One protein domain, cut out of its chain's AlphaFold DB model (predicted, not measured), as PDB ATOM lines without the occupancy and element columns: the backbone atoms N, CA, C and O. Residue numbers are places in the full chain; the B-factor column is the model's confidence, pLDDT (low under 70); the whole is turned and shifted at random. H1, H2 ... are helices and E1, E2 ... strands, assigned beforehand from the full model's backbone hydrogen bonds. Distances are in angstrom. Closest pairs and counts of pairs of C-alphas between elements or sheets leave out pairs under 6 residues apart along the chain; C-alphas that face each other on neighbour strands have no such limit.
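What this domain is: This is residues 33 to 213 of the 213 residues of an uncharacterized protein of Elusimicrobia bacterium CG11_big_fil_rev_8_21_14_0_20_64_6 (UniProt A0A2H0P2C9). With little regular structure, a curled antiparallel sheet, E2 E3 E6 E5, partly faces a smaller mixed sheet, E1 E7 E4, among long loops. The 181 printed residues, 53 in named elements, class mostly strand, run E1 E2 E3 E4 E5 H1 H2 E6 E7. The whole is compact, radius of gyration of the C-alphas 15.8 A, spanning 50 by 33 by 26 A.

How they stand to each other: E1, residues 33 to 36, is parallel to E7, residues 204 to 212, with N 35 and O 208 2.8 A apart. E2, residues 42 to 44, and E3, residues 69 to 75, form a hairpin; N 43 and O 74 are 2.9 A apart. E4, residues 84 to 87, is antiparallel to E7, N 85 and O 211 2.8 A apart. E6, residues 185 to 193, is antiparallel to E3, N 71 and O 188 3.0 A apart, and to E5, residues 113 to 120, N 117 and O 191 2.9 A apart. H1, residues 135 to 139, only grazes that sheet; its O i to N i+4 pair is within hydrogen-bond range. H2, residues 156 to 159, too short for one, has 0 O i to N i+3 pairs within range.

Where its parts are: C-alpha 33 is at (49.796, 70.893, 274.086), C-alpha 212 at (51.044, 64.416, 258.146). E6 is 26.7 A long.

The domain as a whole: The printed part has no cut. Confidence is low in 69 residues, among them 33 to 68.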
ATOM      1  N   SER A  33      50.532  70.328 275.214       69.81
ATOM      2  CA  SER A  33      49.796  70.893 274.086       69.81
ATOM      3  C   SER A  33      50.026  70.057 272.839       69.81
ATOM      4  O   SER A  33      51.141  69.613 272.587       69.81
ATOM      5  N   VAL A  34      48.983  69.841 272.046       65.50
ATOM      6  CA  VAL A  34      49.104  69.194 270.740       65.50
ATOM      7  C   VAL A  34      49.221  70.286 269.691       65.50
ATOM      8  O   VAL A  34      48.391  71.185 269.608       65.50
ATOM      9  N   THR A  35      50.288  70.246 268.906       69.62
ATOM     10  CA  THR A  35      50.512  71.184 267.806       69.62
ATOM     11  C   THR A  35      50.428  70.435 266.493       69.62
ATOM     12  O   THR A  35      50.990  69.352 266.354       69.62
ATOM     13  N   ILE A  36      49.732  71.017 265.523       61.78
ATOM     14  CA  ILE A  36      49.561  70.434 264.197       61.78
ATOM     15  C   ILE A  36      50.320  71.303 263.201       61.78
ATOM     16  O   ILE A  36      50.093  72.510 263.132       61.78
ATOM     17  N   THR A  37      51.225  70.704 262.431       63.72
ATOM     18  CA  THR A  37      52.039  71.434 261.440       63.72
ATOM     19  C   THR A  37      51.445  71.419 260.025       63.72
ATOM     20  O   THR A  37      52.012  72.032 259.126       63.72
ATOM     21  N   SER A  38      50.302  70.754 259.823       56.81
ATOM     22  CA  SER A  38      49.549  70.669 258.561       56.81
ATOM     23  C   SER A  38      48.089  71.073 258.794       56.81
ATOM     24  O   SER A  38      47.346  70.349 259.448       56.81
ATOM     25  N   ALA A  39      47.668  72.225 258.266       52.62
ATOM     26  CA  ALA A  39      46.337  72.790 258.527       52.62
ATOM     27  C   ALA A  39      45.175  72.073 257.809       52.62
ATOM     28  O   ALA A  39      44.025  72.415 258.057       52.62
ATOM     29  N   LEU A  40      45.460  71.138 256.895       55.59
ATOM     30  CA  LEU A  40      44.454  70.558 255.992       55.59
ATOM     31  C   LEU A  40      44.272  69.050 256.120       55.59
ATOM     32  O   LEU A  40      43.440  68.498 255.416       55.59
ATOM     33  N   SER A  41      45.056  68.369 256.948       62.25
ATOM     34  CA  SER A  41      45.002  66.909 256.969       62.25
ATOM     35  C   SER A  41      44.860  66.328 258.367       62.25
ATOM     36  O   SER A  41      44.293  65.258 258.514       62.25
ATOM     37  N   VAL A  42      45.215  67.076 259.413       62.22
ATOM     38  CA  VAL A  42      45.013  66.646 260.797       62.22
ATOM     39  C   VAL A  42      44.245  67.715 261.556       62.22
ATOM     40  O   VAL A  42      44.631  68.882 261.557       62.22
ATOM     41  N   SER A  43      43.184  67.319 262.246       69.38
ATOM     42  CA  SER A  43      42.476  68.165 263.204       69.38
ATOM     43  C   SER A  43      42.369  67.465 264.559       69.38
ATOM     44  O   SER A  43      42.574  66.261 264.693       69.38
ATOM     45  N   VAL A  44      42.133  68.240 265.612       62.62
ATOM     46  CA  VAL A  44      41.987  67.744 266.983       62.62
ATOM     47  C   VAL A  44      40.600  68.153 267.451       62.62
ATOM     48  O   VAL A  44      40.261  69.334 267.397       62.62
ATOM     49  N   ASP A  45      39.788  67.196 267.900       55.38
ATOM     50  CA  ASP A  45      38.455  67.511 268.419       55.38
ATOM     51  C   ASP A  45      38.591  68.189 269.794       55.38
ATOM     52  O   ASP A  45      38.883  67.535 270.798       55.38
ATOM     53  N   GLY A  46      38.373  69.508 269.846       51.69
ATOM     54  CA  GLY A  46      38.381  70.311 271.075       51.69
ATOM     55  C   GLY A  46      39.493  71.364 271.123       51.69
ATOM     56  O   GLY A  46      40.074  71.734 270.105       51.69
ATOM     57  N   ILE A  47      39.786  71.890 272.320       44.53
ATOM     58  CA  ILE A  47      40.972  72.736 272.513       44.53
ATOM     59  C   ILE A  47      42.179  71.839 272.216       44.53
ATOM     60  O   ILE A  47      42.323  70.799 272.854       44.53
ATOM     61  N   ALA A  48      43.052  72.231 271.283       46.22
ATOM     62  CA  ALA A  48      44.288  71.522 270.911       46.22
ATOM     63  C   ALA A  48      45.317  71.390 272.066       46.22
ATOM     64  O   ALA A  48      46.506  71.171 271.864       46.22
ATOM     65  N   SER A  49      44.877  71.533 273.311       48.72
ATOM     66  CA  SER A  49      45.644  71.355 274.528       48.72
ATOM     67  C   SER A  49      44.884  70.418 275.453       48.72
ATOM     68  O   SER A  49      43.726  70.669 275.791       48.72
ATOM     69  N   SER A  50      45.551  69.367 275.913       49.28
ATOM     70  CA  SER A  50      45.059  68.553 277.016       49.28
ATOM     71  C   SER A  50      45.876  68.936 278.246       49.28
ATOM     72  O   SER A  50      47.051  68.602 278.389       49.28
ATOM     73  N   THR A  51      45.264  69.734 279.115       50.69
ATOM     74  CA  THR A  51      45.926  70.286 280.295       50.69
ATOM     75  C   THR A  51      45.975  69.214 281.374       50.69
ATOM     76  O   THR A  51      45.043  69.061 282.160       50.69
ATOM     77  N   ARG A  52      47.044  68.418 281.396       51.06
ATOM     78  CA  ARG A  52      47.301  67.517 282.517       51.06
ATOM     79  C   ARG A  52      48.285  68.141 283.487       51.06
ATOM     80  O   ARG A  52      49.487  67.986 283.329       51.06
ATOM     81  N   THR A  53      47.756  68.783 284.520       52.19
ATOM     82  CA  THR A  53      48.560  69.322 285.614       52.19
ATOM     83  C   THR A  53      49.142  68.183 286.444       52.19
ATOM     84  O   THR A  53      48.423  67.452 287.123       52.19
ATOM     85  N   HIS A  54      50.462  68.044 286.406       53.50
ATOM     86  CA  HIS A  54      51.199  67.209 287.344       53.50
ATOM     87  C   HIS A  54      51.803  68.061 288.438       53.50
ATOM     88  O   HIS A  54      52.648  68.897 288.150       53.50
ATOM     89  N   THR A  55      51.408  67.802 289.678       55.97
ATOM     90  CA  THR A  55      51.950  68.470 290.861       55.97
ATOM     91  C   THR A  55      53.116  67.654 291.410       55.97
ATOM     92  O   THR A  55      52.938  66.525 291.866       55.97
ATOM     93  N   TRP A  56      54.325  68.215 291.372       56.34
ATOM     94  CA  TRP A  56      55.524  67.553 291.890       56.34
ATOM     95  C   TRP A  56      55.555  67.536 293.430       56.34
ATOM     96  O   TRP A  56      55.536  68.588 294.064       56.34
ATOM     97  N   SER A  57      55.628  66.340 294.031       56.47
ATOM     98  CA  SER A  57      55.647  66.135 295.492       56.47
ATOM     99  C   SER A  57      57.023  65.765 296.073       56.47
ATOM    100  O   SER A  57      57.122  65.516 297.274       56.47
ATOM    101  N   GLY A  58      58.093  65.762 295.261       52.22
ATOM    102  CA  GLY A  58      59.471  65.748 295.775       52.22
ATOM    103  C   GLY A  58      60.379  64.575 295.386       52.22
ATOM    104  O   GLY A  58      61.516  64.560 295.846       52.22
ATOM    105  N   THR A  59      59.957  63.624 294.535       61.25
ATOM    106  CA  THR A  59      60.878  62.591 294.004       61.25
ATOM    107  C   THR A  59      61.250  62.885 292.543       61.25
ATOM    108  O   THR A  59      60.431  62.678 291.653       61.25
ATOM    109  N   PRO A  60      62.446  63.429 292.275       61.41
ATOM    110  CA  PRO A  60      62.952  63.656 290.922       61.41
ATOM    111  C   PRO A  60      63.161  62.360 290.110       61.41
ATOM    112  O   PRO A  60      63.439  61.321 290.703       61.41
ATOM    113  N   ASN A  61      63.112  62.425 288.767       63.62
ATOM    114  CA  ASN A  61      63.419  61.294 287.866       63.62
ATOM    115  C   ASN A  61      62.562  60.028 288.071       63.62
ATOM    116  O   ASN A  61      63.059  58.910 287.922       63.62
ATOM    117  N   GLN A  62      61.288  60.166 288.434       61.06
ATOM    118  CA  GLN A  62      60.401  59.003 288.421       61.06
ATOM    119  C   GLN A  62      60.138  58.561 286.981       61.06
ATOM    120  O   GLN A  62      60.048  59.407 286.095       61.06
ATOM    121  N   MET A  63      60.018  57.245 286.755       59.34
ATOM    122  CA  MET A  63      59.557  56.698 285.475       59.34
ATOM    123  C   MET A  63      58.302  57.439 285.010       59.34
ATOM    124  O   MET A  63      57.543  57.943 285.840       59.34
ATOM    125  N   PHE A  64      58.089  57.479 283.694       62.62
ATOM    126  CA  PHE A  64      56.884  58.047 283.101       62.62
ATOM    127  C   PHE A  64      55.636  57.686 283.909       62.62
ATOM    128  O   PHE A  64      55.450  56.514 284.255       62.62
ATOM    129  N   ASP A  65      54.796  58.687 284.181       59.22
ATOM    130  CA  ASP A  65      53.572  58.490 284.952       59.22
ATOM    131  C   ASP A  65      52.777  57.283 284.410       59.22
ATOM    132  O   ASP A  65      52.639  57.084 283.197       59.22
ATOM    133  N   ASN A  66      52.304  56.440 285.329       55.50
ATOM    134  CA  ASN A  66      51.555  55.223 285.031       55.50
ATOM    135  C   ASN A  66      50.135  55.498 284.519       55.50
ATOM    136  O   ASN A  66      49.431  54.569 284.140       55.50
ATOM    137  N   THR A  67      49.704  56.752 284.502       59.34
ATOM    138  CA  THR A  67      48.485  57.177 283.833       59.34
ATOM    139  C   THR A  67      48.866  57.850 282.516       59.34
ATOM    140  O   THR A  67      49.669  58.777 282.491       59.34
ATOM    141  N   ALA A  68      48.324  57.387 281.390       67.38
ATOM    142  CA  ALA A  68      48.460  58.063 280.100       67.38
ATOM    143  C   ALA A  68      47.261  58.991 279.883       67.38
ATOM    144  O   ALA A  68      46.136  58.652 280.249       67.38
ATOM    145  N   SER A  69      47.497  60.158 279.294       71.88
ATOM    146  CA  SER A  69      46.415  61.035 278.841       71.88
ATOM    147  C   SER A  69      46.073  60.756 277.391       71.88
ATOM    148  O   SER A  69      46.953  60.384 276.620       71.88
ATOM    149  N   SER A  70      44.812  60.980 277.022       72.94
ATOM    150  CA  SER A  70      44.304  60.786 275.663       72.94
ATOM    151  C   SER A  70      43.671  62.059 275.112       72.94
ATOM    152  O   SER A  70      42.912  62.722 275.820       72.94
ATOM    153  N   ILE A  71      43.889  62.338 273.832       75.69
ATOM    154  CA  ILE A  71      43.145  63.339 273.055       75.69
ATOM    155  C   ILE A  71      42.768  62.758 271.693       75.69
ATOM    156  O   ILE A  71      43.485  61.913 271.173       75.69
ATOM    157  N   ALA A  72      41.634  63.157 271.124       78.88
ATOM    158  CA  ALA A  72      41.202  62.656 269.824       78.88
ATOM    159  C   ALA A  72      41.864  63.449 268.689       78.88
ATOM    160  O   ALA A  72      41.809  64.679 268.676       78.88
ATOM    161  N   VAL A  73      42.453  62.738 267.732       80.50
ATOM    162  CA  VAL A  73      43.030  63.297 266.504       80.50
ATOM    163  C   VAL A  73      42.265  62.729 265.312       80.50
ATOM    164  O   VAL A  73      42.036  61.522 265.242       80.50
ATOM    165  N   LEU A  74      41.835  63.599 264.406       83.00
ATOM    166  CA  LEU A  74      41.022  63.314 263.230       83.00
ATOM    167  C   LEU A  74      41.857  63.529 261.963       83.00
ATOM    168  O   LEU A  74      42.517  64.557 261.828       83.00
ATOM    169  N   ASN A  75      41.782  62.581 261.027       80.69
ATOM    170  CA  ASN A  75      42.203  62.809 259.647       80.69
ATOM    171  C   ASN A  75      41.156  63.684 258.945       80.69
ATOM    172  O   ASN A  75      40.048  63.224 258.662       80.69
ATOM    173  N   ASP A  76      41.518  64.927 258.647       77.62
ATOM    174  CA  ASP A  76      40.670  65.924 257.985       77.62
ATOM    175  C   ASP A  76      41.052  66.151 256.510       77.62
ATOM    176  O   ASP A  76      40.683  67.145 255.897       77.62
ATOM    177  N   SER A  77      41.779  65.209 255.898       72.50
ATOM    178  CA  SER A  77      42.241  65.316 254.500       72.50
ATOM    179  C   SER A  77      41.121  65.313 253.448       72.50
ATOM    180  O   SER A  77      41.379  65.532 252.262       72.50
ATOM    181  N   GLY A  78      39.877  65.032 253.844       68.62
ATOM    182  CA  GLY A  78      38.672  65.145 253.023       68.62
ATOM    183  C   GLY A  78      38.485  64.105 251.908       68.62
ATOM    184  O   GLY A  78      37.339  63.873 251.528       68.62
ATOM    185  N   ILE A  79      39.543  63.490 251.352       64.56
ATOM    186  CA  ILE A  79      39.424  62.623 250.151       64.56
ATOM    187  C   ILE A  79      40.385  61.401 250.135       64.56
ATOM    188  O   ILE A  79      40.179  60.490 249.334       64.56
ATOM    189  N   LEU A  80      41.412  61.305 250.995       78.69
ATOM    190  CA  LEU A  80      42.482  60.289 250.868       78.69
ATOM    191  C   LEU A  80      42.818  59.539 252.170       78.69
ATOM    192  O   LEU A  80      42.230  59.769 253.223       78.69
ATOM    193  N   THR A  81      43.766  58.600 252.075       80.31
ATOM    194  CA  THR A  81      44.494  58.064 253.228       80.31
ATOM    195  C   THR A  81      45.781  58.849 253.474       80.31
ATOM    196  O   THR A  81      46.443  59.214 252.503       80.31
ATOM    197  N   GLU A  82      46.199  59.026 254.723       79.00
ATOM    198  CA  GLU A  82      47.455  59.717 255.062       79.00
ATOM    199  C   GLU A  82      48.268  58.973 256.128       79.00
ATOM    200  O   GLU A  82      47.722  58.149 256.867       79.00
ATOM    201  N   LYS A  83      49.568  59.274 256.224       82.50
ATOM    202  CA  LYS A  83      50.423  58.815 257.327       82.50
ATOM    203  C   LYS A  83      50.676  59.943 258.306       82.50
ATOM    204  O   LYS A  83      50.705  61.109 257.924       82.50
ATOM    205  N   TRP A  84      50.942  59.588 259.559       82.94
ATOM    206  CA  TRP A  84      51.291  60.547 260.601       82.94
ATOM    207  C   TRP A  84      52.643  60.247 261.233       82.94
ATOM    208  O   TRP A  84      53.046  59.094 261.416       82.94
ATOM    209  N   ALA A  85      53.320  61.315 261.625       85.19
ATOM    210  CA  ALA A  85      54.509  61.278 262.448       85.19
ATOM    211  C   ALA A  85      54.311  62.105 263.718       85.19
ATOM    212  O   ALA A  85      53.606  63.118 263.704       85.19
ATOM    213  N   LEU A  86      54.956  61.670 264.803       88.06
ATOM    214  CA  LEU A  86      55.002  62.406 266.064       88.06
ATOM    215  C   LEU A  86      56.409  62.929 266.332       88.06
ATOM    216  O   LEU A  86      57.401  62.224 266.128       88.06
ATOM    217  N   SER A  87      56.490  64.148 266.848       88.81
ATOM    218  CA  SER A  87      57.711  64.734 267.400       88.81
ATOM    219  C   SER A  87      57.392  65.617 268.604       88.81
ATOM    220  O   SER A  87      56.244  65.755 269.030       88.81
ATOM    221  N   THR A  88      58.428  66.202 269.191       89.94
ATOM    222  CA  THR A  88      58.308  67.245 270.210       89.94
ATOM    223  C   THR A  88      59.358  68.323 269.976       89.94
ATOM    224  O   THR A  88      60.180  68.216 269.071       89.94
ATOM    225  N   ASN A  89      59.351  69.378 270.781       89.12
ATOM    226  CA  ASN A  89      60.405  70.382 270.730       89.12
ATOM    227  C   ASN A  89      61.661  69.898 271.454       89.12
ATOM    228  O   ASN A  89      61.590  69.157 272.431       89.12
ATOM    229  N   ALA A  90      62.816  70.428 271.049       90.38
ATOM    230  CA  ALA A  90      64.067  70.248 271.789       90.38
ATOM    231  C   ALA A  90      64.017  70.855 273.210       90.38
ATOM    232  O   ALA A  90      64.810  70.480 274.075       90.38
ATOM    233  N   ASN A  91      63.082  71.778 273.458       90.69
ATOM    234  CA  ASN A  91      62.921  72.492 274.716       90.69
ATOM    235  C   ASN A  91      61.434  72.635 275.066       90.69
ATOM    236  O   ASN A  91      60.597  72.804 274.178       90.69
ATOM    237  N   SER A  92      61.109  72.639 276.358       87.06
ATOM    238  CA  SER A  92      59.791  73.077 276.815       87.06
ATOM    239  C   SER A  92      59.627  74.584 276.609       87.06
ATOM    240  O   SER A  92      60.599  75.344 276.589       87.06
ATOM    241  N   ILE A  93      58.378  75.023 276.487       88.12
ATOM    242  CA  ILE A  93      57.993  76.429 276.421       88.12
ATOM    243  C   ILE A  93      57.646  76.877 277.847       88.12
ATOM    244  O   ILE A  93      56.614  76.458 278.378       88.12
ATOM    245  N   PRO A  94      58.479  77.697 278.505       83.00
ATOM    246  CA  PRO A  94      58.189  78.148 279.858       83.00
ATOM    247  C   PRO A  94      57.002  79.118 279.851       83.00
ATOM    248  O   PRO A  94      57.027  80.129 279.155       83.00
ATOM    249  N   ALA A  95      55.983  78.850 280.670       75.69
ATOM    250  CA  ALA A  95      54.988  79.862 281.039       75.69
ATOM    251  C   ALA A  95      55.526  80.792 282.146       75.69
ATOM    252  O   ALA A  95      55.028  81.899 282.340       75.69
ATOM    253  N   SER A  96      56.578  80.361 282.850       74.56
ATOM    254  CA  SER A  96      57.415  81.187 283.719       74.56
ATOM    255  C   SER A  96      58.845  80.627 283.789       74.56
ATOM    256  O   SER A  96      59.082  79.455 283.496       74.56
ATOM    257  N   GLY A  97      59.826  81.454 284.167       76.50
ATOM    258  CA  GLY A  97      61.218  81.017 284.340       76.50
ATOM    259  C   GLY A  97      61.921  80.578 283.045       76.50
ATOM    260  O   GLY A  97      61.654  81.101 281.966       76.50
ATOM    261  N   THR A  98      62.865  79.640 283.161       83.62
ATOM    262  CA  THR A  98      63.627  79.081 282.027       83.62
ATOM    263  C   THR A  98      63.085  77.709 281.643       83.62
ATOM    264  O   THR A  98      62.751  76.915 282.523       83.62
ATOM    265  N   GLY A  99      63.065  77.414 280.341       84.62
ATOM    266  CA  GLY A  99      62.664  76.110 279.815       84.62
ATOM    267  C   GLY A  99      63.557  74.951 280.271       84.62
ATOM    268  O   GLY A  99      64.689  75.127 280.748       84.62
ATOM    269  N   TRP A 100      63.022  73.748 280.108       87.44
ATOM    270  CA  TRP A 100      63.704  72.469 280.253       87.44
ATOM    271  C   TRP A 100      64.122  71.944 278.884       87.44
ATOM    272  O   TRP A 100      63.492  72.249 277.872       87.44
ATOM    273  N   THR A 101      65.192  71.161 278.843       90.69
ATOM    274  CA  THR A 101      65.674  70.503 277.620       90.69
ATOM    275  C   THR A 101      65.047  69.126 277.450       90.69
ATOM    276  O   THR A 101      64.670  68.487 278.426       90.69
ATOM    277  N   LEU A 102      64.928  68.643 276.221       89.69
ATOM    278  CA  LEU A 102      64.448  67.292 275.955       89.69
ATOM    279  C   LEU A 102      65.516  66.249 276.309       89.69
ATOM    280  O   LEU A 102      66.677  66.374 275.920       89.69
ATOM    281  N   GLY A 103      65.108  65.200 277.015       87.69
ATOM    282  CA  GLY A 103      65.909  64.025 277.336       87.69
ATOM    283  C   GLY A 103      65.429  62.803 276.561       87.69
ATOM    284  O   GLY A 103      64.236  62.620 276.346       87.69
ATOM    285  N   ALA A 104      66.362  61.934 276.174       75.25
ATOM    286  CA  ALA A 104      66.079  60.743 275.363       75.25
ATOM    287  C   ALA A 104      65.785  59.467 276.185       75.25
ATOM    288  O   ALA A 104      65.673  58.379 275.628       75.25
ATOM    289  N   SER A 105      65.722  59.569 277.513       78.44
ATOM    290  CA  SER A 105      65.627  58.411 278.409       78.44
ATOM    291  C   SER A 105      64.184  57.976 278.651       78.44
ATOM    292  O   SER A 105      63.300  58.815 278.810       78.44
ATOM    293  N   THR A 106      63.965  56.663 278.764       73.44
ATOM    294  CA  THR A 106      62.674  56.076 279.158       73.44
ATOM    295  C   THR A 106      62.471  55.974 280.669       73.44
ATOM    296  O   THR A 106      61.359  55.718 281.123       73.44
ATOM    297  N   ASN A 107      63.540  56.150 281.451       71.19
ATOM    298  CA  ASN A 107      63.547  55.819 282.879       71.19
ATOM    299  C   ASN A 107      63.823  57.036 283.773       71.19
ATOM    300  O   ASN A 107      63.300  57.110 284.878       71.19
ATOM    301  N   SER A 108      64.677  57.960 283.324       77.38
ATOM    302  CA  SER A 108      65.167  59.104 284.110       77.38
ATOM    303  C   SER A 108      65.848  60.121 283.197       77.38
ATOM    304  O   SER A 108      66.723  59.741 282.419       77.38
ATOM    305  N   VAL A 109      65.477  61.398 283.288       78.38
ATOM    306  CA  VAL A 109      65.918  62.449 282.348       78.38
ATOM    307  C   VAL A 109      66.931  63.434 282.933       78.38
ATOM    308  O   VAL A 109      67.526  64.195 282.185       78.38
ATOM    309  N   GLY A 110      67.229  63.375 284.231       78.75
ATOM    310  CA  GLY A 110      68.186  64.275 284.876       78.75
ATOM    311  C   GLY A 110      67.583  65.639 285.224       78.75
ATOM    312  O   GLY A 110      66.399  65.900 285.013       78.75
ATOM    313  N   ALA A 111      68.383  66.513 285.840       80.31
ATOM    314  CA  ALA A 111      67.920  67.844 286.233       80.31
ATOM    315  C   ALA A 111      67.616  68.708 285.000       80.31
ATOM    316  O   ALA A 111      68.290  68.604 283.977       80.31
ATOM    317  N   ASP A 112      66.596  69.562 285.111       79.94
ATOM    318  CA  ASP A 112      66.189  70.538 284.087       79.94
ATOM    319  C   ASP A 112      65.914  69.964 282.688       79.94
ATOM    320  O   ASP A 112      65.936  70.691 281.694       79.94
ATOM    321  N   THR A 113      65.630  68.669 282.621       85.44
ATOM    322  CA  THR A 113      65.372  67.933 281.391       85.44
ATOM    323  C   THR A 113      64.041  67.202 281.518       85.44
ATOM    324  O   THR A 113      63.732  66.704 282.592       85.44
ATOM    325  N   PHE A 114      63.240  67.128 280.459       85.06
ATOM    326  CA  PHE A 114      61.969  66.397 280.444       85.06
ATOM    327  C   PHE A 114      62.018  65.227 279.463       85.06
ATOM    328  O   PHE A 114      62.783  65.247 278.503       85.06
ATOM    329  N   GLY A 115      61.185  64.215 279.687       87.50
ATOM    330  CA  GLY A 115      60.964  63.122 278.737       87.50
ATOM    331  C   GLY A 115      59.513  63.109 278.290       87.50
ATOM    332  O   GLY A 115      58.623  63.436 279.074       87.50
ATOM    333  N   LEU A 116      59.260  62.719 277.047       86.81
ATOM    334  CA  LEU A 116      57.913  62.594 276.498       86.81
ATOM    335  C   LEU A 116      57.827  61.300 275.701       86.81
ATOM    336  O   LEU A 116      58.681  61.034 274.867       86.81
ATOM    337  N   GLN A 117      56.790  60.517 275.942       85.75
ATOM    338  CA  GLN A 117      56.373  59.427 275.074       85.75
ATOM    339  C   GLN A 117      54.968  59.751 274.601       85.75
ATOM    340  O   GLN A 117      54.125  60.176 275.395       85.75
ATOM    341  N   ALA A 118      54.715  59.535 273.320       83.88
ATOM    342  CA  ALA A 118      53.373  59.571 272.775       83.88
ATOM    343  C   ALA A 118      53.212  58.441 271.766       83.88
ATOM    344  O   ALA A 118      54.203  57.967 271.229       83.88
ATOM    345  N   VAL A 119      51.983  58.003 271.537       83.06
ATOM    346  CA  VAL A 119      51.635  56.954 270.578       83.06
ATOM    347  C   VAL A 119      50.188  57.146 270.148       83.06
ATOM    348  O   VAL A 119      49.358  57.605 270.936       83.06
ATOM    349  N   PHE A 120      49.861  56.801 268.907       82.00
ATOM    350  CA  PHE A 120      48.462  56.690 268.514       82.00
ATOM    351  C   PHE A 120      47.870  55.391 269.070       82.00
ATOM    352  O   PHE A 120      48.384  54.305 268.823       82.00
ATOM    353  N   GLY A 121      46.803  55.515 269.850       78.56
ATOM    354  CA  GLY A 121      45.999  54.413 270.356       78.56
ATOM    355  C   GLY A 121      44.850  54.047 269.417       78.56
ATOM    356  O   GLY A 121      44.861  54.345 268.222       78.56
ATOM    357  N   SER A 122      43.834  53.393 269.979       78.06
ATOM    358  CA  SER A 122      42.720  52.852 269.202       78.06
ATOM    359  C   SER A 122      41.821  53.905 268.536       78.06
ATOM    360  O   SER A 122      41.833  55.092 268.871       78.06
ATOM    361  N   SER A 123      40.984  53.441 267.605       79.38
ATOM    362  CA  SER A 123      39.896  54.221 267.004       79.38
ATOM    363  C   SER A 123      38.776  54.603 267.983       79.38
ATOM    364  O   SER A 123      37.948  55.449 267.649       79.38
ATOM    365  N   ASN A 124      38.739  54.029 269.193       75.69
ATOM    366  CA  ASN A 124      37.858  54.516 270.249       75.69
ATOM    367  C   ASN A 124      38.496  55.743 270.914       75.69
ATOM    368  O   ASN A 124      39.494  55.638 271.625       75.69
ATOM    369  N   THR A 125      37.890  56.906 270.690       70.94
ATOM    370  CA  THR A 125      38.402  58.202 271.148       70.94
ATOM    371  C   THR A 125      37.750  58.720 272.429       70.94
ATOM    372  O   THR A 125      37.910  59.896 272.756       70.94
ATOM    373  N   ALA A 126      36.993  57.890 273.153       68.12
ATOM    374  CA  ALA A 126      36.478  58.259 274.471       68.12
ATOM    375  C   ALA A 126      37.631  58.574 275.444       68.12
ATOM    376  O   ALA A 126      38.753  58.097 275.266       68.12
ATOM    377  N   ILE A 127      37.369  59.371 276.486       58.62
ATOM    378  CA  ILE A 127      38.360  59.633 277.545       58.62
ATOM    379  C   ILE A 127      38.817  58.291 278.124       58.62
ATOM    380  O   ILE A 127      37.996  57.484 278.556       58.62
ATOM    381  N   GLY A 128      40.130  58.063 278.108       56.94
ATOM    382  CA  GLY A 128      40.709  56.773 278.465       56.94
ATOM    383  C   GLY A 128      40.853  55.809 277.290       56.94
ATOM    384  O   GLY A 128      41.214  54.677 277.538       56.94
ATOM    385  N   GLY A 129      40.633  56.225 276.036       59.84
ATOM    386  CA  GLY A 129      40.803  55.433 274.801       59.84
ATOM    387  C   GLY A 129      42.238  54.968 274.508       59.84
ATOM    388  O   GLY A 129      42.470  54.189 273.584       59.84
ATOM    389  N   CYS A 130      43.193  55.412 275.327       69.00
ATOM    390  CA  CYS A 130      44.487  54.760 275.474       69.00
ATOM    391  C   CYS A 130      44.312  53.405 276.140       69.00
ATOM    392  O   CYS A 130      43.455  53.241 277.003       69.00
ATOM    393  N   ALA A 131      45.134  52.427 275.788       59.06
ATOM    394  CA  ALA A 131      45.067  51.177 276.515       59.06
ATOM    395  C   ALA A 131      45.300  51.365 278.013       59.06
ATOM    396  O   ALA A 131      46.108  52.192 278.451       59.06
ATOM    397  N   SER A 132      44.567  50.558 278.782       54.88
ATOM    398  CA  SER A 132      44.805  50.401 280.207       54.88
ATOM    399  C   SER A 132      46.254  49.964 280.388       54.88
ATOM    400  O   SER A 132      46.684  48.952 279.845       54.88
ATOM    401  N   VAL A 133      47.008  50.807 281.079       50.31
ATOM    402  CA  VAL A 133      48.462  50.799 281.173       50.31
ATOM    403  C   VAL A 133      48.956  49.494 281.797       50.31
ATOM    404  O   VAL A 133      49.157  49.407 283.006       50.31
ATOM    405  N   THR A 134      49.217  48.473 280.986       55.31
ATOM    406  CA  THR A 134      50.237  47.496 281.354       55.31
ATOM    407  C   THR A 134      51.575  48.156 281.060       55.31
ATOM    408  O   THR A 134      51.828  48.636 279.959       55.31
ATOM    409  N   ALA A 135      52.435  48.250 282.076       56.03
ATOM    410  CA  ALA A 135      53.736  48.913 281.975       56.03
ATOM    411  C   ALA A 135      54.611  48.376 280.819       56.03
ATOM    412  O   ALA A 135      55.556  49.042 280.420       56.03
ATOM    413  N   THR A 136      54.292  47.203 280.268       64.25
ATOM    414  CA  THR A 136      54.972  46.569 279.133       64.25
ATOM    415  C   THR A 136      54.934  47.415 277.860       64.25
ATOM    416  O   THR A 136      55.998  47.704 277.323       64.25
ATOM    417  N   THR A 137      53.766  47.902 277.432       68.88
ATOM    418  CA  THR A 137      53.591  48.611 276.146       68.88
ATOM    419  C   THR A 137      54.406  49.883 276.070       68.88
ATOM    420  O   THR A 137      55.075  50.172 275.085       68.88
ATOM    421  N   TRP A 138      54.362  50.663 277.144       73.00
ATOM    422  CA  TRP A 138      55.050  51.937 277.169       73.00
ATOM    423  C   TRP A 138      56.551  51.821 277.455       73.00
ATOM    424  O   TRP A 138      57.306  52.768 277.221       73.00
ATOM    425  N   ASN A 139      56.980  50.687 278.005       73.94
ATOM    426  CA  ASN A 139      58.393  50.390 278.206       73.94
ATOM    427  C   ASN A 139      59.004  49.687 276.983       73.94
ATOM    428  O   ASN A 139      60.222  49.523 276.929       73.94
ATOM    429  N   ASP A 140      58.185  49.320 275.993       78.06
ATOM    430  CA  ASP A 140      58.643  48.853 274.694       78.06
ATOM    431  C   ASP A 140      58.957  50.049 273.783       78.06
ATOM    432  O   ASP A 140      58.074  50.729 273.257       78.06
ATOM    433  N   ALA A 141      60.250  50.299 273.572       77.31
ATOM    434  CA  ALA A 141      60.730  51.383 272.719       77.31
ATOM    435  C   ALA A 141      60.376  51.203 271.230       77.31
ATOM    436  O   ALA A 141      60.520  52.151 270.461       77.31
ATOM    437  N   THR A 142      59.926  50.020 270.805       78.62
ATOM    438  CA  THR A 142      59.454  49.781 269.434       78.62
ATOM    439  C   THR A 142      57.993  50.186 269.243       78.62
ATOM    440  O   THR A 142      57.608  50.547 268.133       78.62
ATOM    441  N   ILE A 143      57.200  50.173 270.320       77.00
ATOM    442  CA  ILE A 143      55.769  50.506 270.305       77.00
ATOM    443  C   ILE A 143      55.550  51.957 270.746       77.00
ATOM    444  O   ILE A 143      54.816  52.698 270.101       77.00
ATOM    445  N   ALA A 144      56.203  52.391 271.822       79.94
ATOM    446  CA  ALA A 144      56.088  53.749 272.347       79.94
ATOM    447  C   ALA A 144      57.483  54.340 272.617       79.94
ATOM    448  O   ALA A 144      57.884  54.495 273.774       79.94
ATOM    449  N   PRO A 145      58.269  54.673 271.579       83.75
ATOM    450  CA  PRO A 145      59.572  55.299 271.775       83.75
ATOM    451  C   PRO A 145      59.437  56.666 272.468       83.75
ATOM    452  O   PRO A 145      58.462  57.388 272.228       83.75
ATOM    453  N   PRO A 146      60.419  57.082 273.294       86.06
ATOM    454  CA  PRO A 146      60.556  58.483 273.666       86.06
ATOM    455  C   PRO A 146      60.581  59.362 272.420       86.06
ATOM    456  O   PRO A 146      61.344  59.116 271.483       86.06
ATOM    457  N   LEU A 147      59.745  60.394 272.412       88.75
ATOM    458  CA  LEU A 147      59.764  61.393 271.364       88.75
ATOM    459  C   LEU A 147      61.072  62.176 271.420       88.75
ATOM    460  O   LEU A 147      61.611  62.482 272.485       88.75
ATOM    461  N   THR A 148      61.548  62.537 270.235       88.88
ATOM    462  CA  THR A 148      62.695  63.422 270.051       88.88
ATOM    463  C   THR A 148      62.267  64.661 269.260       88.88
ATOM    464  O   THR A 148      61.119  64.769 268.822       88.88
ATOM    465  N   ALA A 149      63.201  65.587 269.031       86.50
ATOM    466  CA  ALA A 149      62.986  66.675 268.081       86.50
ATOM    467  C   ALA A 149      62.850  66.186 266.626       86.50
ATOM    468  O   ALA A 149      62.324  66.897 265.775       86.50
ATOM    469  N   SER A 150      63.317  64.968 266.334       88.06
ATOM    470  CA  SER A 150      63.125  64.331 265.033       88.06
ATOM    471  C   SER A 150      61.790  63.597 264.996       88.06
ATOM    472  O   SER A 150      61.423  62.905 265.947       88.06
ATOM    473  N   ALA A 151      61.079  63.742 263.880       85.62
ATOM    474  CA  ALA A 151      59.808  63.073 263.663       85.62
ATOM    475  C   ALA A 151      59.987  61.557 263.547       85.62
ATOM    476  O   ALA A 151      60.841  61.072 262.804       85.62
ATOM    477  N   VAL A 152      59.150  60.822 264.273       82.25
ATOM    478  CA  VAL A 152      59.033  59.369 264.174       82.25
ATOM    479  C   VAL A 152      57.747  59.063 263.424       82.25
ATOM    480  O   VAL A 152      56.666  59.427 263.883       82.25
ATOM    481  N   THR A 153      57.862  58.414 262.265       82.31
ATOM    482  CA  THR A 153      56.704  57.923 261.505       82.31
ATOM    483  C   THR A 153      56.069  56.749 262.235       82.31
ATOM    484  O   THR A 153      56.754  55.794 262.603       82.31
ATOM    485  N   TYR A 154      54.752  56.797 262.406       74.94
ATOM    486  CA  TYR A 154      54.004  55.726 263.054       74.94
ATOM    487  C   TYR A 154      53.600  54.680 262.020       74.94
ATOM    488  O   TYR A 154      53.031  55.001 260.979       74.94
ATOM    489  N   THR A 155      53.933  53.418 262.295       75.44
ATOM    490  CA  THR A 155      53.719  52.301 261.367       75.44
ATOM    491  C   THR A 155      52.668  51.323 261.886       75.44
ATOM    492  O   THR A 155      52.267  51.357 263.048       75.44
ATOM    493  N   SER A 156      52.254  50.391 261.029       68.31
ATOM    494  CA  SER A 156      51.346  49.288 261.365       68.31
ATOM    495  C   SER A 156      51.810  48.428 262.535       68.31
ATOM    496  O   SER A 156      50.970  47.878 263.230       68.31
ATOM    497  N   THR A 157      53.114  48.337 262.799       67.31
ATOM    498  CA  THR A 157      53.644  47.631 263.972       67.31
ATOM    499  C   THR A 157      53.329  48.385 265.260       67.31
ATOM    500  O   THR A 157      52.978  47.767 266.258       67.31
ATOM    501  N   VAL A 158      53.379  49.718 265.215       68.62
ATOM    502  CA  VAL A 158      53.032  50.575 266.351       68.62
ATOM    503  C   VAL A 158      51.525  50.545 266.609       68.62
ATOM    504  O   VAL A 158      51.103  50.355 267.740       68.62
ATOM    505  N   PHE A 159      50.712  50.632 265.554       64.50
ATOM    506  CA  PHE A 159      49.251  50.508 265.624       64.50
ATOM    507  C   PHE A 159      48.767  49.070 265.906       64.50
ATOM    508  O   PHE A 159      47.700  48.848 266.454       64.50
ATOM    509  N   GLY A 160      49.521  48.041 265.533       60.25
ATOM    510  CA  GLY A 160      49.076  46.646 265.607       60.25
ATOM    511  C   GLY A 160      49.125  46.035 267.004       60.25
ATOM    512  O   GLY A 160      48.670  44.903 267.180       60.25
ATOM    513  N   SER A 161      49.675  46.744 267.995       66.69
ATOM    514  CA  SER A 161      49.741  46.222 269.354       66.69
ATOM    515  C   SER A 161      48.337  46.097 269.937       66.69
ATOM    516  O   SER A 161      47.627  47.083 270.142       66.69
ATOM    517  N   THR A 162      47.941  44.866 270.266       65.75
ATOM    518  CA  THR A 162      46.693  44.603 270.994       65.75
ATOM    519  C   THR A 162      46.678  45.310 272.343       65.75
ATOM    520  O   THR A 162      45.605  45.635 272.847       65.75
ATOM    521  N   GLU A 163      47.854  45.610 272.895       64.62
ATOM    522  CA  GLU A 163      48.016  46.393 274.111       64.62
ATOM    523  C   GLU A 163      47.740  47.890 273.918       64.62
ATOM    524  O   GLU A 163      47.915  48.628 274.869       64.62
ATOM    525  N   LEU A 164      47.342  48.366 272.731       67.69
ATOM    526  CA  LEU A 164      46.810  49.722 272.497       67.69
ATOM    527  C   LEU A 164      45.285  49.723 272.287       67.69
ATOM    528  O   LEU A 164      44.678  50.771 272.047       67.69
ATOM    529  N   THR A 165      44.657  48.548 272.389       68.81
ATOM    530  CA  THR A 165      43.210  48.367 272.243       68.81
ATOM    531  C   THR A 165      42.491  48.819 273.510       68.81
ATOM    532  O   THR A 165      42.836  48.404 274.615       68.81
ATOM    533  N   ASN A 166      41.429  49.610 273.352       69.25
ATOM    534  CA  ASN A 166      40.417  49.806 274.389       69.25
ATOM    535  C   ASN A 166      39.064  49.267 273.884       69.25
ATOM    536  O   ASN A 166      38.851  49.148 272.677       69.25
ATOM    537  N   ALA A 167      38.163  48.912 274.801       66.12
ATOM    538  CA  ALA A 167      36.842  48.355 274.547       66.12
ATOM    539  C   ALA A 167      36.126  49.097 273.407       66.12
ATOM    540  O   ALA A 167      35.756  50.261 273.539       66.12
ATOM    541  N   GLY A 168      35.944  48.415 272.273       67.75
ATOM    542  CA  GLY A 168      35.213  48.930 271.112       67.75
ATOM    543  C   GLY A 168      36.038  49.703 270.074       67.75
ATOM    544  O   GLY A 168      35.457  50.162 269.096       67.75
ATOM    545  N   GLY A 169      37.356  49.844 270.247       74.81
ATOM    546  CA  GLY A 169      38.260  50.419 269.242       74.81
ATOM    547  C   GLY A 169      39.133  49.362 268.563       74.81
ATOM    548  O   GLY A 169      39.372  48.298 269.126       74.81
ATOM    549  N   SER A 170      39.649  49.670 267.372       78.06
ATOM    550  CA  SER A 170      40.757  48.919 266.763       78.06
ATOM    551  C   SER A 170      42.046  49.722 266.907       78.06
ATOM    552  O   SER A 170      42.017  50.924 266.622       78.06
ATOM    553  N   PRO A 171      43.165  49.117 267.337       73.38
ATOM    554  CA  PRO A 171      44.448  49.796 267.341       73.38
ATOM    555  C   PRO A 171      45.047  49.836 265.925       73.38
ATOM    556  O   PRO A 171      45.844  50.715 265.640       73.38
ATOM    557  N   THR A 172      44.626  48.956 265.006       78.00
ATOM    558  CA  THR A 172      45.238  48.808 263.677       78.00
ATOM    559  C   THR A 172      45.116  50.072 262.815       78.00
ATOM    560  O   THR A 172      44.135  50.819 262.943       78.00
ATOM    561  N   PRO A 173      46.050  50.300 261.870       76.06
ATOM    562  CA  PRO A 173      45.834  51.287 260.818       76.06
ATOM    563  C   PRO A 173      44.592  50.919 260.013       76.06
ATOM    564  O   PRO A 173      44.157  49.762 260.011       76.06
ATOM    565  N   ASP A 174      44.043  51.896 259.308       78.88
ATOM    566  CA  ASP A 174      42.927  51.627 258.411       78.88
ATOM    567  C   ASP A 174      43.381  50.880 257.157       78.88
ATOM    568  O   ASP A 174      42.664  50.019 256.647       78.88
ATOM    569  N   VAL A 175      44.583  51.206 256.668       78.31
ATOM    570  CA  VAL A 175      45.164  50.612 255.464       78.31
ATOM    571  C   VAL A 175      46.655  50.365 255.656       78.31
ATOM    572  O   VAL A 175      47.354  51.120 256.330       78.31
ATOM    573  N   GLY A 176      47.141  49.299 255.018       77.44
ATOM    574  CA  GLY A 176      48.557  49.114 254.726       77.44
ATOM    575  C   GLY A 176      49.468  49.128 255.953       77.44
ATOM    576  O   GLY A 176      49.344  48.310 256.861       77.44
ATOM    577  N   THR A 177      50.445  50.029 255.929       72.38
ATOM    578  CA  THR A 177      51.605  50.071 256.832       72.38
ATOM    579  C   THR A 177      51.549  51.207 257.849       72.38
ATOM    580  O   THR A 177      52.560  51.471 258.496       72.38
ATOM    581  N   GLY A 178      50.400  51.856 258.028       75.69
ATOM    582  CA  GLY A 178      50.239  52.994 258.944       75.69
ATOM    583  C   GLY A 178      49.333  54.098 258.404       75.69
ATOM    584  O   GLY A 178      49.287  55.176 258.987       75.69
ATOM    585  N   GLU A 179      48.661  53.857 257.279       84.44
ATOM    586  CA  GLU A 179      47.768  54.818 256.656       84.44
ATOM    587  C   GLU A 179      46.394  54.874 257.351       84.44
ATOM    588  O   GLU A 179      45.821  53.859 257.765       84.44
ATOM    589  N   MET A 180      45.856  56.087 257.422       81.75
ATOM    590  CA  MET A 180      44.593  56.448 258.059       81.75
ATOM    591  C   MET A 180      43.613  57.003 257.029       81.75
ATOM    592  O   MET A 180      44.000  57.897 256.288       81.75
ATOM    593  N   TYR A 181      42.362  56.538 256.977       85.94
ATOM    594  CA  TYR A 181      41.319  57.087 256.100       85.94
ATOM    595  C   TYR A 181      40.885  58.489 256.539       85.94
ATOM    596  O   TYR A 181      40.780  58.770 257.734       85.94
ATOM    597  N   ALA A 182      40.553  59.342 255.569       82.69
ATOM    598  CA  ALA A 182      39.856  60.600 255.816       82.69
ATOM    599  C   ALA A 182      38.586  60.371 256.648       82.69
ATOM    600  O   ALA A 182      37.831  59.426 256.412       82.69
ATOM    601  N   GLY A 183      38.347  61.242 257.627       77.88
ATOM    602  CA  GLY A 183      37.212  61.156 258.544       77.88
ATOM    603  C   GLY A 183      37.434  60.233 259.746       77.88
ATOM    604  O   GLY A 183      36.671  60.313 260.714       77.88
ATOM    605  N   ASN A 184      38.473  59.389 259.736       83.31
ATOM    606  CA  ASN A 184      38.748  58.496 260.855       83.31
ATOM    607  C   ASN A 184      39.527  59.191 261.967       83.31
ATOM    608  O   ASN A 184      40.416  60.014 261.744       83.31
ATOM    609  N   LYS A 185      39.183  58.810 263.198       82.94
ATOM    610  CA  LYS A 185      39.794  59.336 264.414       82.94
ATOM    611  C   LYS A 185      40.689  58.295 265.071       82.94
ATOM    612  O   LYS A 185      40.479  57.084 264.926       82.94
ATOM    613  N   ARG A 186      41.675  58.778 265.818       81.38
ATOM    614  CA  ARG A 186      42.535  57.986 266.699       81.38
ATOM    615  C   ARG A 186      42.712  58.700 268.027       81.38
ATOM    616  O   ARG A 186      42.764  59.928 268.087       81.38
ATOM    617  N   ALA A 187      42.822  57.927 269.099       81.25
ATOM    618  CA  ALA A 187      43.342  58.457 270.347       81.25
ATOM    619  C   ALA A 187      44.836  58.775 270.166       81.25
ATOM    620  O   ALA A 187      45.591  57.945 269.679       81.25
ATOM    621  N   LEU A 188      45.284  59.955 270.571       83.12
ATOM    622  CA  LEU A 188      46.686  60.283 270.790       83.12
ATOM    623  C   LEU A 188      46.955  60.173 272.285       83.12
ATOM    624  O   LEU A 188      46.420  60.940 273.089       83.12
ATOM    625  N   CYS A 189      47.773  59.195 272.631       81.31
ATOM    626  CA  CYS A 189      48.141  58.845 273.986       81.31
ATOM    627  C   CYS A 189      49.499  59.420 274.313       81.31
ATOM    628  O   CYS A 189      50.404  59.316 273.493       81.31
ATOM    629  N   TYR A 190      49.681  59.977 275.505       82.00
ATOM    630  CA  TYR A 190      50.986  60.488 275.909       82.00
ATOM    631  C   TYR A 190      51.214  60.420 277.422       82.00
ATOM    632  O   TYR A 190      50.273  60.414 278.224       82.00
ATOM    633  N   ARG A 191      52.495  60.388 277.802       79.62
ATOM    634  CA  ARG A 191      52.988  60.462 279.184       79.62
ATOM    635  C   ARG A 191      54.335  61.184 279.226       79.62
ATOM    636  O   ARG A 191      55.075  61.184 278.242       79.62
ATOM    637  N   THR A 192      54.669  61.786 280.364       80.00
ATOM    638  CA  THR A 192      55.920  62.539 280.550       80.00
ATOM    639  C   THR A 192      56.757  62.033 281.721       80.00
ATOM    640  O   THR A 192      56.229  61.494 282.692       80.00
ATOM    641  N   ILE A 193      58.080  62.192 281.606       80.12
ATOM    642  CA  ILE A 193      59.028  62.072 282.720       80.12
ATOM    643  C   ILE A 193      59.327  63.473 283.220       80.12
ATOM    644  O   ILE A 193      59.698  64.356 282.439       80.12
ATOM    645  N   MET A 194      59.215  63.645 284.533       74.50
ATOM    646  CA  MET A 194      59.549  64.895 285.193       74.50
ATOM    647  C   MET A 194      61.054  65.024 285.470       74.50
ATOM    648  O   MET A 194      61.684  64.042 285.879       74.50
ATOM    649  N   PRO A 195      61.626  66.234 285.314       72.88
ATOM    650  CA  PRO A 195      63.026  66.490 285.615       72.88
ATOM    651  C   PRO A 195      63.401  66.202 287.058       72.88
ATOM    652  O   PRO A 195      62.580  66.248 287.974       72.88
ATOM    653  N   ALA A 196      64.706  66.061 287.279       70.75
ATOM    654  CA  ALA A 196      65.253  65.929 288.614       70.75
ATOM    655  C   ALA A 196      65.302  67.234 289.435       70.75
ATOM    656  O   ALA A 196      65.859  67.271 290.533       70.75
ATOM    657  N   SER A 197      64.830  68.332 288.848       66.62
ATOM    658  CA  SER A 197      65.139  69.677 289.314       66.62
ATOM    659  C   SER A 197      64.355  70.036 290.565       66.62
ATOM    660  O   SER A 197      63.129  70.045 290.556       66.62
ATOM    661  N   THR A 198      65.071  70.412 291.621       63.31
ATOM    662  CA  THR A 198      64.492  71.092 292.786       63.31
ATOM    663  C   THR A 198      64.610  72.617 292.682       63.31
ATOM    664  O   THR A 198      64.068  73.338 293.518       63.31
ATOM    665  N   SER A 199      65.316  73.116 291.659       60.41
ATOM    666  CA  SER A 199      65.622  74.534 291.453       60.41
ATOM    667  C   SER A 199      64.693  75.220 290.447       60.41
ATOM    668  O   SER A 199      64.544  76.441 290.504       60.41
ATOM    669  N   LYS A 200      64.033  74.469 289.552       65.25
ATOM    670  CA  LYS A 200      63.054  74.993 288.586       65.25
ATOM    671  C   LYS A 200      61.636  74.534 288.927       65.25
ATOM    672  O   LYS A 200      61.195  73.478 288.493       65.25
ATOM    673  N   THR A 201      60.897  75.372 289.649       64.12
ATOM    674  CA  THR A 201      59.497  75.122 290.048       64.12
ATOM    675  C   THR A 201      58.515  75.890 289.162       64.12
ATOM    676  O   THR A 201      57.635  76.597 289.644       64.12
ATOM    677  N   ALA A 202      58.761  75.857 287.857       67.56
ATOM    678  CA  ALA A 202      58.082  76.696 286.881       67.56
ATOM    679  C   ALA A 202      57.047  75.903 286.081       67.56
ATOM    680  O   ALA A 202      57.198  74.698 285.893       67.56
ATOM    681  N   ILE A 203      56.034  76.605 285.572       76.00
ATOM    682  CA  ILE A 203      55.044  76.013 284.674       76.00
ATOM    683  C   ILE A 203      55.687  75.857 283.298       76.00
ATOM    684  O   ILE A 203      56.156  76.835 282.708       76.00
ATOM    685  N   GLN A 204      55.709  74.633 282.786       78.94
ATOM    686  CA  GLN A 204      56.303  74.299 281.495       78.94
ATOM    687  C   GLN A 204      55.239  73.769 280.550       78.94
ATOM    688  O   GLN A 204      54.415  72.952 280.940       78.94
ATOM    689  N   ASN A 205      55.265  74.196 279.295       83.06
ATOM    690  CA  ASN A 205      54.455  73.601 278.245       83.06
ATOM    691  C   ASN A 205      55.336  72.710 277.363       83.06
ATOM    692  O   ASN A 205      56.350  73.156 276.826       83.06
ATOM    693  N   VAL A 206      54.966  71.442 277.233       84.25
ATOM    694  CA  VAL A 206      55.610  70.477 276.343       84.25
ATOM    695  C   VAL A 206      54.650  70.181 275.198       84.25
ATOM    696  O   VAL A 206      53.469  69.914 275.413       84.25
ATOM    697  N   GLN A 207      55.156  70.225 273.969       85.88
ATOM    698  CA  GLN A 207      54.328  70.035 272.784       85.88
ATOM    699  C   GLN A 207      54.468  68.617 272.230       85.88
ATOM    700  O   GLN A 207      55.586  68.152 272.020       85.88
ATOM    701  N   VAL A 208      53.350  67.947 271.951       85.88
ATOM    702  CA  VAL A 208      53.305  66.812 271.020       85.88
ATOM    703  C   VAL A 208      52.972  67.385 269.651       85.88
ATOM    704  O   VAL A 208      51.929  68.013 269.480       85.88
ATOM    705  N   ILE A 209      53.860  67.205 268.687       85.88
ATOM    706  CA  ILE A 209      53.675  67.699 267.327       85.88
ATOM    707  C   ILE A 209      53.190  66.538 266.468       85.88
ATOM    708  O   ILE A 209      53.845  65.499 266.422       85.88
ATOM    709  N   VAL A 210      52.056  66.725 265.796       84.31
ATOM    710  CA  VAL A 210      51.525  65.784 264.808       84.31
ATOM    711  C   VAL A 210      51.757  66.354 263.413       84.31
ATOM    712  O   VAL A 210      51.332  67.471 263.103       84.31
ATOM    713  N   THR A 211      52.427  65.578 262.567       83.06
ATOM    714  CA  THR A 211      52.739  65.948 261.183       83.06
ATOM    715  C   THR A 211      52.203  64.888 260.235       83.06
ATOM    716  O   THR A 211      52.514  63.710 260.396       83.06
ATOM    717  N   ALA A 212      51.431  65.302 259.234       79.00
ATOM    718  CA  ALA A 212      51.044  64.416 258.146       79.00
ATOM    719  C   ALA A 212      52.169  64.228 257.126       79.00
ATOM    720  O   ALA A 212      52.973  65.140 256.910       79.00
ATOM    721  N   GLN A 213      52.218  63.037 256.534       74.88
ATOM    722  CA  GLN A 213      53.235  62.567 255.594       74.88
ATOM    723  C   GLN A 213      52.604  61.993 254.329       74.88
ATOM    724  O   GLN A 213      51.580  61.278 254.449       74.88
TER     725      GLN A 213